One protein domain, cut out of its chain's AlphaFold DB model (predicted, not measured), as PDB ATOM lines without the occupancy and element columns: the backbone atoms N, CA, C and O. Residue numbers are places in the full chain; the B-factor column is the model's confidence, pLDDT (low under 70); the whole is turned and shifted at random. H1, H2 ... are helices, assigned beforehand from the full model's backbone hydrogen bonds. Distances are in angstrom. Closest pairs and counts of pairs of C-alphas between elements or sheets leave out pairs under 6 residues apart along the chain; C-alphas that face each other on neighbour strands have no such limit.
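This is residues 13 to 100 of the 100 residues of an uncharacterized protein of Deltaproteobacteria bacterium (UniProt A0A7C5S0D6). What shape is it? A loose rod: the long helices H1 and H4 stick out from opposite ends of a small body, H1 with its residues 13 to 23 and H4 with its residues 85 to 98, and H3 packs on H1. What makes it? The printed part has 88 residues with four named helices, H1 to H4, and no named strand: all helix. The radius of gyration of the C-alphas is 17.0 A, the spans 66 by 29 by 15 A.

Where is H1? Residues 13 to 41, 42.6 A, from C-alpha 13 at (-32.343, 0.482, 21.583). The others? H2 is residues 53 to 57, H3 61 to 68, and H4 77 to 98, 31.7 A, ending at C-alpha 98 (-20.183, -43.627, 61.253).

What touches H1? H3 touches its residues 27 to 31 alone, closest at the C-alphas of Val 31 and Leu 66, 6.1 A, at a shallow tilt of 31 degrees, the same way. And H4? It is apart from H1, H2 and H3. Backbones? Every O i to N i+4 pair is within hydrogen-bond range in H3 and H4, 24 of 25 in H1, 0 of 1 in H2, with 1 of 2 O i to N i+3 pairs.

How large? The farthest C-alphas, of Asp 13 and Arg 100, are 65.9 A apart; the printed part has no cut, and H1 to H2 is a long link. Where is pLDDT under 70? Residues 13 to 28, 50 to 59 and 98 to 100.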
ATOM      1  N   ASP A  13     -32.544   0.704  20.147       52.00
ATOM      2  CA  ASP A  13     -32.343   0.482  21.583       52.00
ATOM      3  C   ASP A  13     -33.498  -0.345  22.189       52.00
ATOM      4  O   ASP A  13     -33.270  -1.205  23.035       52.00
ATOM      5  N   GLN A  14     -34.735  -0.170  21.702       53.66
ATOM      6  CA  GLN A  14     -35.887  -0.981  22.129       53.66
ATOM      7  C   GLN A  14     -35.793  -2.442  21.666       53.66
ATOM      8  O   GLN A  14     -36.081  -3.346  22.448       53.66
ATOM      9  N   GLY A  15     -35.361  -2.685  20.423       45.41
ATOM     10  CA  GLY A  15     -35.153  -4.040  19.904       45.41
ATOM     11  C   GLY A  15     -34.024  -4.783  20.624       45.41
ATOM     12  O   GLY A  15     -34.160  -5.973  20.902       45.41
ATOM     13  N   LEU A  16     -32.948  -4.076  20.987       47.47
ATOM     14  CA  LEU A  16     -31.843  -4.645  21.761       47.47
ATOM     15  C   LEU A  16     -32.285  -5.032  23.180       47.47
ATOM     16  O   LEU A  16     -31.974  -6.128  23.632       47.47
ATOM     17  N   ASN A  17     -33.063  -4.167  23.839       56.94
ATOM     18  CA  ASN A  17     -33.585  -4.419  25.184       56.94
ATOM     19  C   ASN A  17     -34.568  -5.599  25.217       56.94
ATOM     20  O   ASN A  17     -34.544  -6.404  26.148       56.94
ATOM     21  N   LEU A  18     -35.413  -5.735  24.190       48.75
ATOM     22  CA  LEU A  18     -36.344  -6.859  24.081       48.75
ATOM     23  C   LEU A  18     -35.605  -8.176  23.812       48.75
ATOM     24  O   LEU A  18     -35.900  -9.180  24.450       48.75
ATOM     25  N   ALA A  19     -34.613  -8.165  22.917       47.59
ATOM     26  CA  ALA A  19     -33.776  -9.334  22.665       47.59
ATOM     27  C   ALA A  19     -32.999  -9.750  23.924       47.59
ATOM     28  O   ALA A  19     -32.968 -10.933  24.246       47.59
ATOM     29  N   SER A  20     -32.443  -8.795  24.681       58.06
ATOM     30  CA  SER A  20     -31.786  -9.101  25.957       58.06
ATOM     31  C   SER A  20     -32.751  -9.638  27.012       58.06
ATOM     32  O   SER A  20     -32.372 -10.529  27.759       58.06
ATOM     33  N   ALA A  21     -33.993  -9.144  27.061       57.53
ATOM     34  CA  ALA A  21     -34.999  -9.638  28.000       57.53
ATOM     35  C   ALA A  21     -35.419 -11.079  27.671       57.53
ATOM     36  O   ALA A  21     -35.446 -11.918  28.558       57.53
ATOM     37  N   ILE A  22     -35.649 -11.389  26.391       54.97
ATOM     38  CA  ILE A  22     -35.994 -12.749  25.944       54.97
ATOM     39  C   ILE A  22     -34.848 -13.730  26.225       54.97
ATOM     40  O   ILE A  22     -35.090 -14.848  26.673       54.97
ATOM     41  N   ILE A  23     -33.601 -13.318  25.973       59.53
ATOM     42  CA  ILE A  23     -32.421 -14.136  26.280       59.53
ATOM     43  C   ILE A  23     -32.329 -14.379  27.790       59.53
ATOM     44  O   ILE A  23     -32.142 -15.517  28.206       59.53
ATOM     45  N   LYS A  24     -32.544 -13.338  28.600       60.44
ATOM     46  CA  LYS A  24     -32.524 -13.419  30.063       60.44
ATOM     47  C   LYS A  24     -33.622 -14.325  30.624       60.44
ATOM     48  O   LYS A  24     -33.351 -15.119  31.517       60.44
ATOM     49  N   ASP A  25     -34.837 -14.251  30.089       60.69
ATOM     50  CA  ASP A  25     -35.944 -15.109  30.518       60.69
ATOM     51  C   ASP A  25     -35.658 -16.588  30.204       60.69
ATOM     52  O   ASP A  25     -35.841 -17.450  31.063       60.69
ATOM     53  N   ALA A  26     -35.124 -16.882  29.012       61.50
ATOM     54  CA  ALA A  26     -34.714 -18.239  28.641       61.50
ATOM     55  C   ALA A  26     -33.552 -18.759  29.511       61.50
ATOM     56  O   ALA A  26     -33.508 -19.930  29.878       61.50
ATOM     57  N   GLU A  27     -32.611 -17.886  29.863       66.44
ATOM     58  CA  GLU A  27     -31.489 -18.183  30.753       66.44
ATOM     59  C   GLU A  27     -31.932 -18.452  32.201       66.44
ATOM     60  O   GLU A  27     -31.410 -19.357  32.857       66.44
ATOM     61  N   MET A  28     -32.940 -17.731  32.694       69.75
ATOM     62  CA  MET A  28     -33.525 -17.961  34.018       69.75
ATOM     63  C   MET A  28     -34.335 -19.262  34.082       69.75
ATOM     64  O   MET A  28     -34.290 -19.961  35.096       69.75
ATOM     65  N   GLU A  29     -34.999 -19.655  32.992       76.00
ATOM     66  CA  GLU A  29     -35.695 -20.946  32.900       76.00
ATOM     67  C   GLU A  29     -34.730 -22.131  33.111       76.00
ATOM     68  O   GLU A  29     -35.075 -23.130  33.751       76.00
ATOM     69  N   VAL A  30     -33.479 -22.005  32.654       74.50
ATOM     70  CA  VAL A  30     -32.432 -23.018  32.860       74.50
ATOM     71  C   VAL A  30     -32.128 -23.223  34.349       74.50
ATOM     72  O   VAL A  30     -31.964 -24.363  34.792       74.50
ATOM     73  N   VAL A  31     -32.100 -22.149  35.145       79.12
ATOM     74  CA  VAL A  31     -31.879 -22.221  36.601       79.12
ATOM     75  C   VAL A  31     -32.999 -23.015  37.273       79.12
ATOM     76  O   VAL A  31     -32.730 -23.921  38.062       79.12
ATOM     77  N   GLU A  32     -34.254 -22.743  36.912       83.69
ATOM     78  CA  GLU A  32     -35.417 -23.451  37.457       83.69
ATOM     79  C   GLU A  32     -35.448 -24.937  37.078       83.69
ATOM     80  O   GLU A  32     -35.940 -25.777  37.838       83.69
ATOM     81  N   VAL A  33     -34.941 -25.294  35.896       81.88
ATOM     82  CA  VAL A  33     -34.781 -26.700  35.502       81.88
ATOM     83  C   VAL A  33     -33.773 -27.395  36.417       81.88
ATOM     84  O   VAL A  33     -34.069 -28.481  36.919       81.88
ATOM     85  N   TYR A  34     -32.617 -26.785  36.684       80.88
ATOM     86  CA  TYR A  34     -31.612 -27.386  37.566       80.88
ATOM     87  C   TYR A  34     -32.077 -27.494  39.021       80.88
ATOM     88  O   TYR A  34     -31.849 -28.531  39.646       80.88
ATOM     89  N   ASP A  35     -32.788 -26.487  39.527       81.56
ATOM     90  CA  ASP A  35     -33.388 -26.511  40.868       81.56
ATOM     91  C   ASP A  35     -34.374 -27.691  40.994       81.56
ATOM     92  O   ASP A  35     -34.244 -28.555  41.868       81.56
ATOM     93  N   ARG A  36     -35.275 -27.845  40.010       81.00
ATOM     94  CA  ARG A  36     -36.200 -28.989  39.940       81.00
ATOM     95  C   ARG A  36     -35.485 -30.334  39.844       81.00
ATOM     96  O   ARG A  36     -35.965 -31.315  40.416       81.00
ATOM     97  N   LEU A  37     -34.362 -30.423  39.129       77.62
ATOM     98  CA  LEU A  37     -33.584 -31.660  39.025       77.62
ATOM     99  C   LEU A  37     -32.968 -32.057  40.374       77.62
ATOM    100  O   LEU A  37     -33.047 -33.232  40.746       77.62
ATOM    101  N   ILE A  38     -32.411 -31.104  41.128       80.88
ATOM    102  CA  ILE A  38     -31.909 -31.353  42.492       80.88
ATOM    103  C   ILE A  38     -33.043 -31.865  43.369       80.88
ATOM    104  O   ILE A  38     -32.889 -32.878  44.058       80.88
ATOM    105  N   ASP A  39     -34.203 -31.216  43.294       81.31
ATOM    106  CA  ASP A  39     -35.357 -31.599  44.088       81.31
ATOM    107  C   ASP A  39     -35.933 -32.962  43.716       81.31
ATOM    108  O   ASP A  39     -36.352 -33.708  44.602       81.31
ATOM    109  N   THR A  40     -35.922 -33.311  42.434       78.81
ATOM    110  CA  THR A  40     -36.452 -34.584  41.935       78.81
ATOM    111  C   THR A  40     -35.541 -35.747  42.313       78.81
ATOM    112  O   THR A  40     -36.001 -36.767  42.821       78.81
ATOM    113  N   TYR A  41     -34.235 -35.605  42.080       77.06
ATOM    114  CA  TYR A  41     -33.284 -36.702  42.272       77.06
ATOM    115  C   TYR A  41     -32.656 -36.730  43.666       77.06
ATOM    116  O   TYR A  41     -31.969 -37.701  43.992       77.06
ATOM    117  N   LYS A  42     -32.871 -35.683  44.477       76.31
ATOM    118  CA  LYS A  42     -32.281 -35.488  45.812       76.31
ATOM    119  C   LYS A  42     -30.768 -35.722  45.820       76.31
ATOM    120  O   LYS A  42     -30.210 -36.312  46.745       76.31
ATOM    121  N   LYS A  43     -30.101 -35.272  44.753       71.44
ATOM    122  CA  LYS A  43     -28.654 -35.386  44.550       71.44
ATOM    123  C   LYS A  43     -28.062 -34.008  44.258       71.44
ATOM    124  O   LYS A  43     -28.688 -33.240  43.532       71.44
ATOM    125  N   PRO A  44     -26.863 -33.706  44.784       71.44
ATOM    126  CA  PRO A  44     -26.176 -32.464  44.467       71.44
ATOM    127  C   PRO A  44     -25.781 -32.448  42.988       71.44
ATOM    128  O   PRO A  44     -25.263 -33.441  42.469       71.44
ATOM    129  N   LEU A  45     -26.014 -31.317  42.326       79.19
ATOM    130  CA  LEU A  45     -25.528 -31.060  40.975       79.19
ATOM    131  C   LEU A  45     -24.215 -30.284  41.031       79.19
ATOM    132  O   LEU A  45     -24.010 -29.438  41.896       79.19
ATOM    133  N   ILE A  46     -23.332 -30.592  40.089       78.31
ATOM    134  CA  ILE A  46     -22.096 -29.856  39.851       78.31
ATOM    135  C   ILE A  46     -22.074 -29.526  38.370       78.31
ATOM    136  O   ILE A  46     -22.188 -30.431  37.541       78.31
ATOM    137  N   LEU A  47     -21.940 -28.244  38.048       81.81
ATOM    138  CA  LEU A  47     -21.974 -27.762  36.675       81.81
ATOM    139  C   LEU A  47     -20.600 -27.239  36.261       81.81
ATOM    140  O   LEU A  47     -19.815 -26.767  37.082       81.81
ATOM    141  N   SER A  48     -20.306 -27.315  34.970       80.69
ATOM    142  CA  SER A  48     -19.128 -26.685  34.381       80.69
ATOM    143  C   SER A  48     -19.537 -25.868  33.174       80.69
ATOM    144  O   SER A  48     -20.370 -26.313  32.387       80.69
ATOM    145  N   THR A  49     -18.905 -24.717  33.003       74.94
ATOM    146  CA  THR A  49     -19.017 -23.906  31.794       74.94
ATOM    147  C   THR A  49     -17.696 -23.936  31.035       74.94
ATOM    148  O   THR A  49     -16.630 -23.928  31.647       74.94
ATOM    149  N   ASP A  50     -17.776 -23.981  29.705       66.69
ATOM    150  CA  ASP A  50     -16.624 -23.853  28.797       66.69
ATOM    151  C   ASP A  50     -16.377 -22.377  28.410       66.69
ATOM    152  O   ASP A  50     -15.669 -22.044  27.457       66.69
ATOM    153  N   ALA A  51     -17.006 -21.448  29.140       63.94
ATOM    154  CA  ALA A  51     -16.771 -20.025  28.983       63.94
ATOM    155  C   ALA A  51     -15.288 -19.710  29.231       63.94
ATOM    156  O   ALA A  51     -14.737 -19.993  30.298       63.94
ATOM    157  N   LYS A  52     -14.641 -19.065  28.248       60.66
ATOM    158  CA  LYS A  52     -13.294 -18.493  28.416       60.66
ATOM    159  C   LYS A  52     -13.274 -17.641  29.686       60.66
ATOM    160  O   LYS A  52     -14.246 -16.945  29.944       60.66
ATOM    161  N   HIS A  53     -12.168 -17.657  30.434       55.78
ATOM    162  CA  HIS A  53     -12.050 -17.066  31.780       55.78
ATOM    163  C   HIS A  53     -12.717 -15.681  31.926       55.78
ATOM    164  O   HIS A  53     -13.483 -15.457  32.857       55.78
ATOM    165  N   ASN A  54     -12.539 -14.805  30.934       51.47
ATOM    166  CA  ASN A  54     -13.115 -13.459  30.937       51.47
ATOM    167  C   ASN A  54     -14.651 -13.435  30.784       51.47
ATOM    168  O   ASN A  54     -15.286 -12.522  31.279       51.47
ATOM    169  N   ALA A  55     -15.271 -14.419  30.133       53.03
ATOM    170  CA  ALA A  55     -16.730 -14.533  30.000       53.03
ATOM    171  C   ALA A  55     -17.405 -15.183  31.222       53.03
ATOM    172  O   ALA A  55     -18.629 -15.206  31.308       53.03
ATOM    173  N   TYR A  56     -16.623 -15.719  32.163       53.50
ATOM    174  CA  TYR A  56     -17.139 -16.147  33.463       53.50
ATOM    175  C   TYR A  56     -17.307 -14.953  34.409       53.50
ATOM    176  O   TYR A  56     -18.304 -14.859  35.113       53.50
ATOM    177  N   GLU A  57     -16.336 -14.035  34.412       53.19
ATOM    178  CA  GLU A  57     -16.341 -12.852  35.284       53.19
ATOM    179  C   GLU A  57     -17.172 -11.695  34.711       53.19
ATOM    180  O   GLU A  57     -17.721 -10.888  35.460       53.19
ATOM    181  N   ILE A  58     -17.300 -11.613  33.383       49.16
ATOM    182  CA  ILE A  58     -18.078 -10.573  32.707       49.16
ATOM    183  C   ILE A  58     -19.513 -11.090  32.504       49.16
ATOM    184  O   ILE A  58     -19.838 -11.651  31.464       49.16
ATOM    185  N   ASN A  59     -20.372 -10.864  33.500       53.56
ATOM    186  CA  ASN A  59     -21.840 -10.925  33.394       53.56
ATOM    187  C   ASN A  59     -22.473 -12.278  33.032       53.56
ATOM    188  O   ASN A  59     -23.379 -12.320  32.201       53.56
ATOM    189  N   ASN A  60     -22.085 -13.381  33.674       72.31
ATOM    190  CA  ASN A  60     -22.894 -14.595  33.573       72.31
ATOM    191  C   ASN A  60     -23.942 -14.616  34.700       72.31
ATOM    192  O   ASN A  60     -23.761 -15.282  35.716       72.31
ATOM    193  N   GLU A  61     -25.014 -13.823  34.546       75.06
ATOM    194  CA  GLU A  61     -26.125 -13.723  35.516       75.06
ATOM    195  C   GLU A  61     -26.679 -15.110  35.899       75.06
ATOM    196  O   GLU A  61     -27.044 -15.334  37.049       75.06
ATOM    197  N   VAL A  62     -26.639 -16.073  34.970       76.44
ATOM    198  CA  VAL A  62     -27.010 -17.478  35.200       76.44
ATOM    199  C   VAL A  62     -26.092 -18.166  36.201       76.44
ATOM    200  O   VAL A  62     -26.568 -18.895  37.064       76.44
ATOM    201  N   VAL A  63     -24.776 -17.954  36.106       79.56
ATOM    202  CA  VAL A  63     -23.812 -18.548  37.045       79.56
ATOM    203  C   VAL A  63     -24.073 -18.026  38.449       79.56
ATOM    204  O   VAL A  63     -24.182 -18.826  39.372       79.56
ATOM    205  N   PHE A  64     -24.265 -16.713  38.595       82.31
ATOM    206  CA  PHE A  64     -24.621 -16.122  39.884       82.31
ATOM    207  C   PHE A  64     -25.951 -16.666  40.417       82.31
ATOM    208  O   PHE A  64     -26.014 -17.073  41.572       82.31
ATOM    209  N   ALA A  65     -26.989 -16.754  39.583       82.75
ATOM    210  CA  ALA A  65     -28.285 -17.296  39.990       82.75
ATOM    211  C   ALA A  65     -28.206 -18.779  40.412       82.75
ATOM    212  O   ALA A  65     -28.859 -19.192  41.372       82.75
ATOM    213  N   LEU A  66     -27.385 -19.585  39.732       82.75
ATOM    214  CA  LEU A  66     -27.109 -20.973  40.117       82.75
ATOM    215  C   LEU A  66     -26.356 -21.041  41.452       82.75
ATOM    216  O   LEU A  66     -26.729 -21.824  42.327       82.75
ATOM    217  N   GLU A  67     -25.336 -20.204  41.641       83.56
ATOM    218  CA  GLU A  67     -24.557 -20.155  42.880       83.56
ATOM    219  C   GLU A  67     -25.396 -19.677  44.079       83.56
ATOM    220  O   GLU A  67     -25.294 -20.267  45.156       83.56
ATOM    221  N   GLU A  68     -26.290 -18.695  43.903       86.19
ATOM    222  CA  GLU A  68     -27.243 -18.246  44.936       86.19
ATOM    223  C   GLU A  68     -28.212 -19.357  45.363       86.19
ATOM    224  O   GLU A  68     -28.601 -19.444  46.529       86.19
ATOM    225  N   LYS A  69     -28.562 -20.257  44.438       81.19
ATOM    226  CA  LYS A  69     -29.339 -21.475  44.714       81.19
ATOM    227  C   LYS A  69     -28.506 -22.592  45.358       81.19
ATOM    228  O   LYS A  69     -29.029 -23.670  45.635       81.19
ATOM    229  N   GLY A  70     -27.221 -22.355  45.617       84.12
ATOM    230  CA  GLY A  70     -26.299 -23.334  46.188       84.12
ATOM    231  C   GLY A  70     -25.797 -24.369  45.179       84.12
ATOM    232  O   GLY A  70     -25.298 -25.419  45.589       84.12
ATOM    233  N   ILE A  71     -25.926 -24.101  43.875       83.88
ATOM    234  CA  ILE A  71     -25.472 -24.980  42.794       83.88
ATOM    235  C   ILE A  71     -24.086 -24.511  42.333       83.88
ATOM    236  O   ILE A  71     -23.975 -23.480  41.673       83.88
ATOM    237  N   PRO A  72     -23.007 -25.245  42.655       84.56
ATOM    238  CA  PRO A  72     -21.664 -24.823  42.290       84.56
ATOM    239  C   PRO A  72     -21.428 -24.967  40.783       84.56
ATOM    240  O   PRO A  72     -21.651 -26.037  40.197       84.56
ATOM    241  N   VAL A  73     -20.896 -23.907  40.177       85.25
ATOM    242  CA  VAL A  73     -20.474 -23.879  38.775       85.25
ATOM    243  C   VAL A  73     -18.955 -23.733  38.713       85.25
ATOM    244  O   VAL A  73     -18.347 -23.014  39.497       85.25
ATOM    245  N   PHE A  74     -18.310 -24.449  37.795       84.31
ATOM    246  CA  PHE A  74     -16.861 -24.403  37.615       84.31
ATOM    247  C   PHE A  74     -16.491 -23.884  36.227       84.31
ATOM    248  O   PHE A  74     -17.104 -24.243  35.227       84.31
ATOM    249  N   HIS A  75     -15.406 -23.114  36.159       79.88
ATOM    250  CA  HIS A  75     -14.845 -22.584  34.909       79.88
ATOM    251  C   HIS A  75     -14.280 -23.641  33.949       79.88
ATOM    252  O   HIS A  75     -13.810 -23.289  32.873       79.88
ATOM    253  N   SER A  76     -14.173 -24.901  34.379       81.94
ATOM    254  CA  SER A  76     -13.718 -25.974  33.502       81.94
ATOM    255  C   SER A  76     -14.285 -27.328  33.934       81.94
ATOM    256  O   SER A  76     -14.465 -27.564  35.142       81.94
ATOM    257  N   PRO A  77     -14.536 -28.241  32.982       81.25
ATOM    258  CA  PRO A  77     -14.968 -29.604  33.279       81.25
ATOM    259  C   PRO A  77     -13.986 -30.365  34.181       81.25
ATOM    260  O   PRO A  77     -14.403 -31.109  35.067       81.25
ATOM    261  N   GLU A  78     -12.677 -30.151  34.025       85.50
ATOM    262  CA  GLU A  78     -11.646 -30.825  34.825       85.50
ATOM    263  C   GLU A  78     -11.726 -30.416  36.296       85.50
ATOM    264  O   GLU A  78     -11.582 -31.257  37.187       85.50
ATOM    265  N   ARG A  79     -11.978 -29.128  36.568       83.31
ATOM    266  CA  ARG A  79     -12.168 -28.632  37.937       83.31
ATOM    267  C   ARG A  79     -13.434 -29.212  38.557       83.31
ATOM    268  O   ARG A  79     -13.367 -29.695  39.686       83.31
ATOM    269  N   ALA A  80     -14.542 -29.234  37.815       85.00
ATOM    270  CA  ALA A  80     -15.782 -29.868  38.262       85.00
ATOM    271  C   ALA A  80     -15.571 -31.354  38.604       85.00
ATOM    272  O   ALA A  80     -15.919 -31.796  39.702       85.00
ATOM    273  N   ALA A  81     -14.928 -32.110  37.711       84.44
ATOM    274  CA  ALA A  81     -14.642 -33.529  37.909       84.44
ATOM    275  C   ALA A  81     -13.739 -33.776  39.127       84.44
ATOM    276  O   ALA A  81     -14.008 -34.665  39.940       84.44
ATOM    277  N   LYS A  82     -12.691 -32.962  39.298       88.88
ATOM    278  CA  LYS A  82     -11.784 -33.051  40.448       88.88
ATOM    279  C   LYS A  82     -12.519 -32.790  41.764       88.88
ATOM    280  O   LYS A  82     -12.348 -33.552  42.715       88.88
ATOM    281  N   THR A  83     -13.371 -31.766  41.813       86.31
ATOM    282  CA  THR A  83     -14.190 -31.471  42.996       86.31
ATOM    283  C   THR A  83     -15.159 -32.609  43.308       86.31
ATOM    284  O   THR A  83     -15.224 -33.055  44.454       86.31
ATOM    285  N   LEU A  84     -15.856 -33.142  42.299       84.44
ATOM    286  CA  LEU A  84     -16.759 -34.282  42.473       84.44
ATOM    287  C   LEU A  84     -16.027 -35.511  43.035       84.44
ATOM    288  O   LEU A  84     -16.535 -36.179  43.940       84.44
ATOM    289  N   SER A  85     -14.822 -35.789  42.535       86.81
ATOM    290  CA  SER A  85     -13.979 -36.879  43.032       86.81
ATOM    291  C   SER A  85     -13.657 -36.700  44.518       86.81
ATOM    292  O   SER A  85     -13.863 -37.625  45.306       86.81
ATOM    293  N   TYR A  86     -13.228 -35.502  44.933       88.00
ATOM    294  CA  TYR A  86     -12.929 -35.227  46.340       88.00
ATOM    295  C   TYR A  86     -14.153 -35.334  47.246       88.00
ATOM    296  O   TYR A  86     -14.063 -35.937  48.316       88.00
ATOM    297  N   LEU A  87     -15.301 -34.800  46.824       84.62
ATOM    298  CA  LEU A  87     -16.549 -34.914  47.584       84.62
ATOM    299  C   LEU A  87     -16.958 -36.379  47.761       84.62
ATOM    300  O   LEU A  87     -17.343 -36.792  48.855       84.62
ATOM    301  N   THR A  88     -16.803 -37.186  46.711       84.12
ATOM    302  CA  THR A  88     -17.103 -38.622  46.751       84.12
ATOM    303  C   THR A  88     -16.173 -39.364  47.713       84.12
ATOM    304  O   THR A  88     -16.630 -40.175  48.524       84.12
ATOM    305  N   GLU A  89     -14.868 -39.090  47.669       88.31
ATOM    306  CA  GLU A  89     -13.905 -39.680  48.603       88.31
ATOM    307  C   GLU A  89     -14.173 -39.271  50.051       88.31
ATOM    308  O   GLU A  89     -14.134 -40.109  50.956       88.31
ATOM    309  N   TYR A  90     -14.471 -37.994  50.277       87.06
ATOM    310  CA  TYR A  90     -14.772 -37.465  51.598       87.06
ATOM    311  C   TYR A  90     -16.043 -38.095  52.182       87.06
ATOM    312  O   TYR A  90     -16.023 -38.587  53.313       87.06
ATOM    313  N   ALA A  91     -17.112 -38.199  51.386       82.75
ATOM    314  CA  ALA A  91     -18.345 -38.875  51.781       82.75
ATOM    315  C   ALA A  91     -18.098 -40.347  52.156       82.75
ATOM    316  O   ALA A  91     -18.592 -40.824  53.182       82.75
ATOM    317  N   ARG A  92     -17.267 -41.068  51.384       84.62
ATOM    318  CA  ARG A  92     -16.858 -42.445  51.719       84.62
ATOM    319  C   ARG A  92     -16.134 -42.521  53.064       84.62
ATOM    320  O   ARG A  92     -16.409 -43.429  53.849       84.62
ATOM    321  N   ARG A  93     -15.227 -41.579  53.349       86.75
ATOM    322  CA  ARG A  93     -14.490 -41.531  54.625       86.75
ATOM    323  C   ARG A  93     -15.422 -41.281  55.811       86.75
ATOM    324  O   ARG A  93     -15.322 -42.009  56.795       86.75
ATOM    325  N   ILE A  94     -16.353 -40.329  55.707       85.44
ATOM    326  CA  ILE A  94     -17.342 -40.061  56.768       85.44
ATOM    327  C   ILE A  94     -18.205 -41.293  57.038       85.44
ATOM    328  O   ILE A  94     -18.383 -41.679  58.193       85.44
ATOM    329  N   ASN A  95     -18.717 -41.936  55.988       77.81
ATOM    330  CA  ASN A  95     -19.576 -43.108  56.149       77.81
ATOM    331  C   ASN A  95     -18.844 -44.267  56.835       77.81
ATOM    332  O   ASN A  95     -19.432 -44.950  57.668       77.81
ATOM    333  N   LYS A  96     -17.545 -44.443  56.565       79.06
ATOM    334  CA  LYS A  96     -16.710 -45.439  57.251       79.06
ATOM    335  C   LYS A  96     -16.520 -45.138  58.743       79.06
ATOM    336  O   LYS A  96     -16.397 -46.071  59.529       79.06
ATOM    337  N   ILE A  97     -16.480 -43.862  59.133       78.69
ATOM    338  CA  ILE A  97     -16.380 -43.450  60.544       78.69
ATOM    339  C   ILE A  97     -17.699 -43.716  61.276       78.69
ATOM    340  O   ILE A  97     -17.669 -44.223  62.387       78.69
ATOM    341  N   ARG A  98     -18.849 -43.435  60.648       69.19
ATOM    342  CA  ARG A  98     -20.183 -43.627  61.253       69.19
ATOM    343  C   ARG A  98     -20.585 -45.090  61.488       69.19
ATOM    344  O   ARG A  98     -21.550 -45.331  62.197       69.19
ATOM    345  N   GLN A  99     -19.903 -46.042  60.855       65.81
ATOM    346  CA  GLN A  99     -20.164 -47.482  60.994       65.81
ATOM    347  C   GLN A  99     -19.307 -48.158  62.078       65.81
ATOM    348  O   GLN A  99     -19.360 -49.379  62.216       65.81
ATOM    349  N   ARG A 100     -18.486 -47.391  62.799       53.88
ATOM    350  CA  ARG A 100     -17.695 -47.845  63.947       53.88
ATOM    351  C   ARG A 100     -18.322 -47.337  65.232       53.88
ATOM    352  O   ARG A 100     -18.245 -48.094  66.219       53.88
TER     353      ARG A 100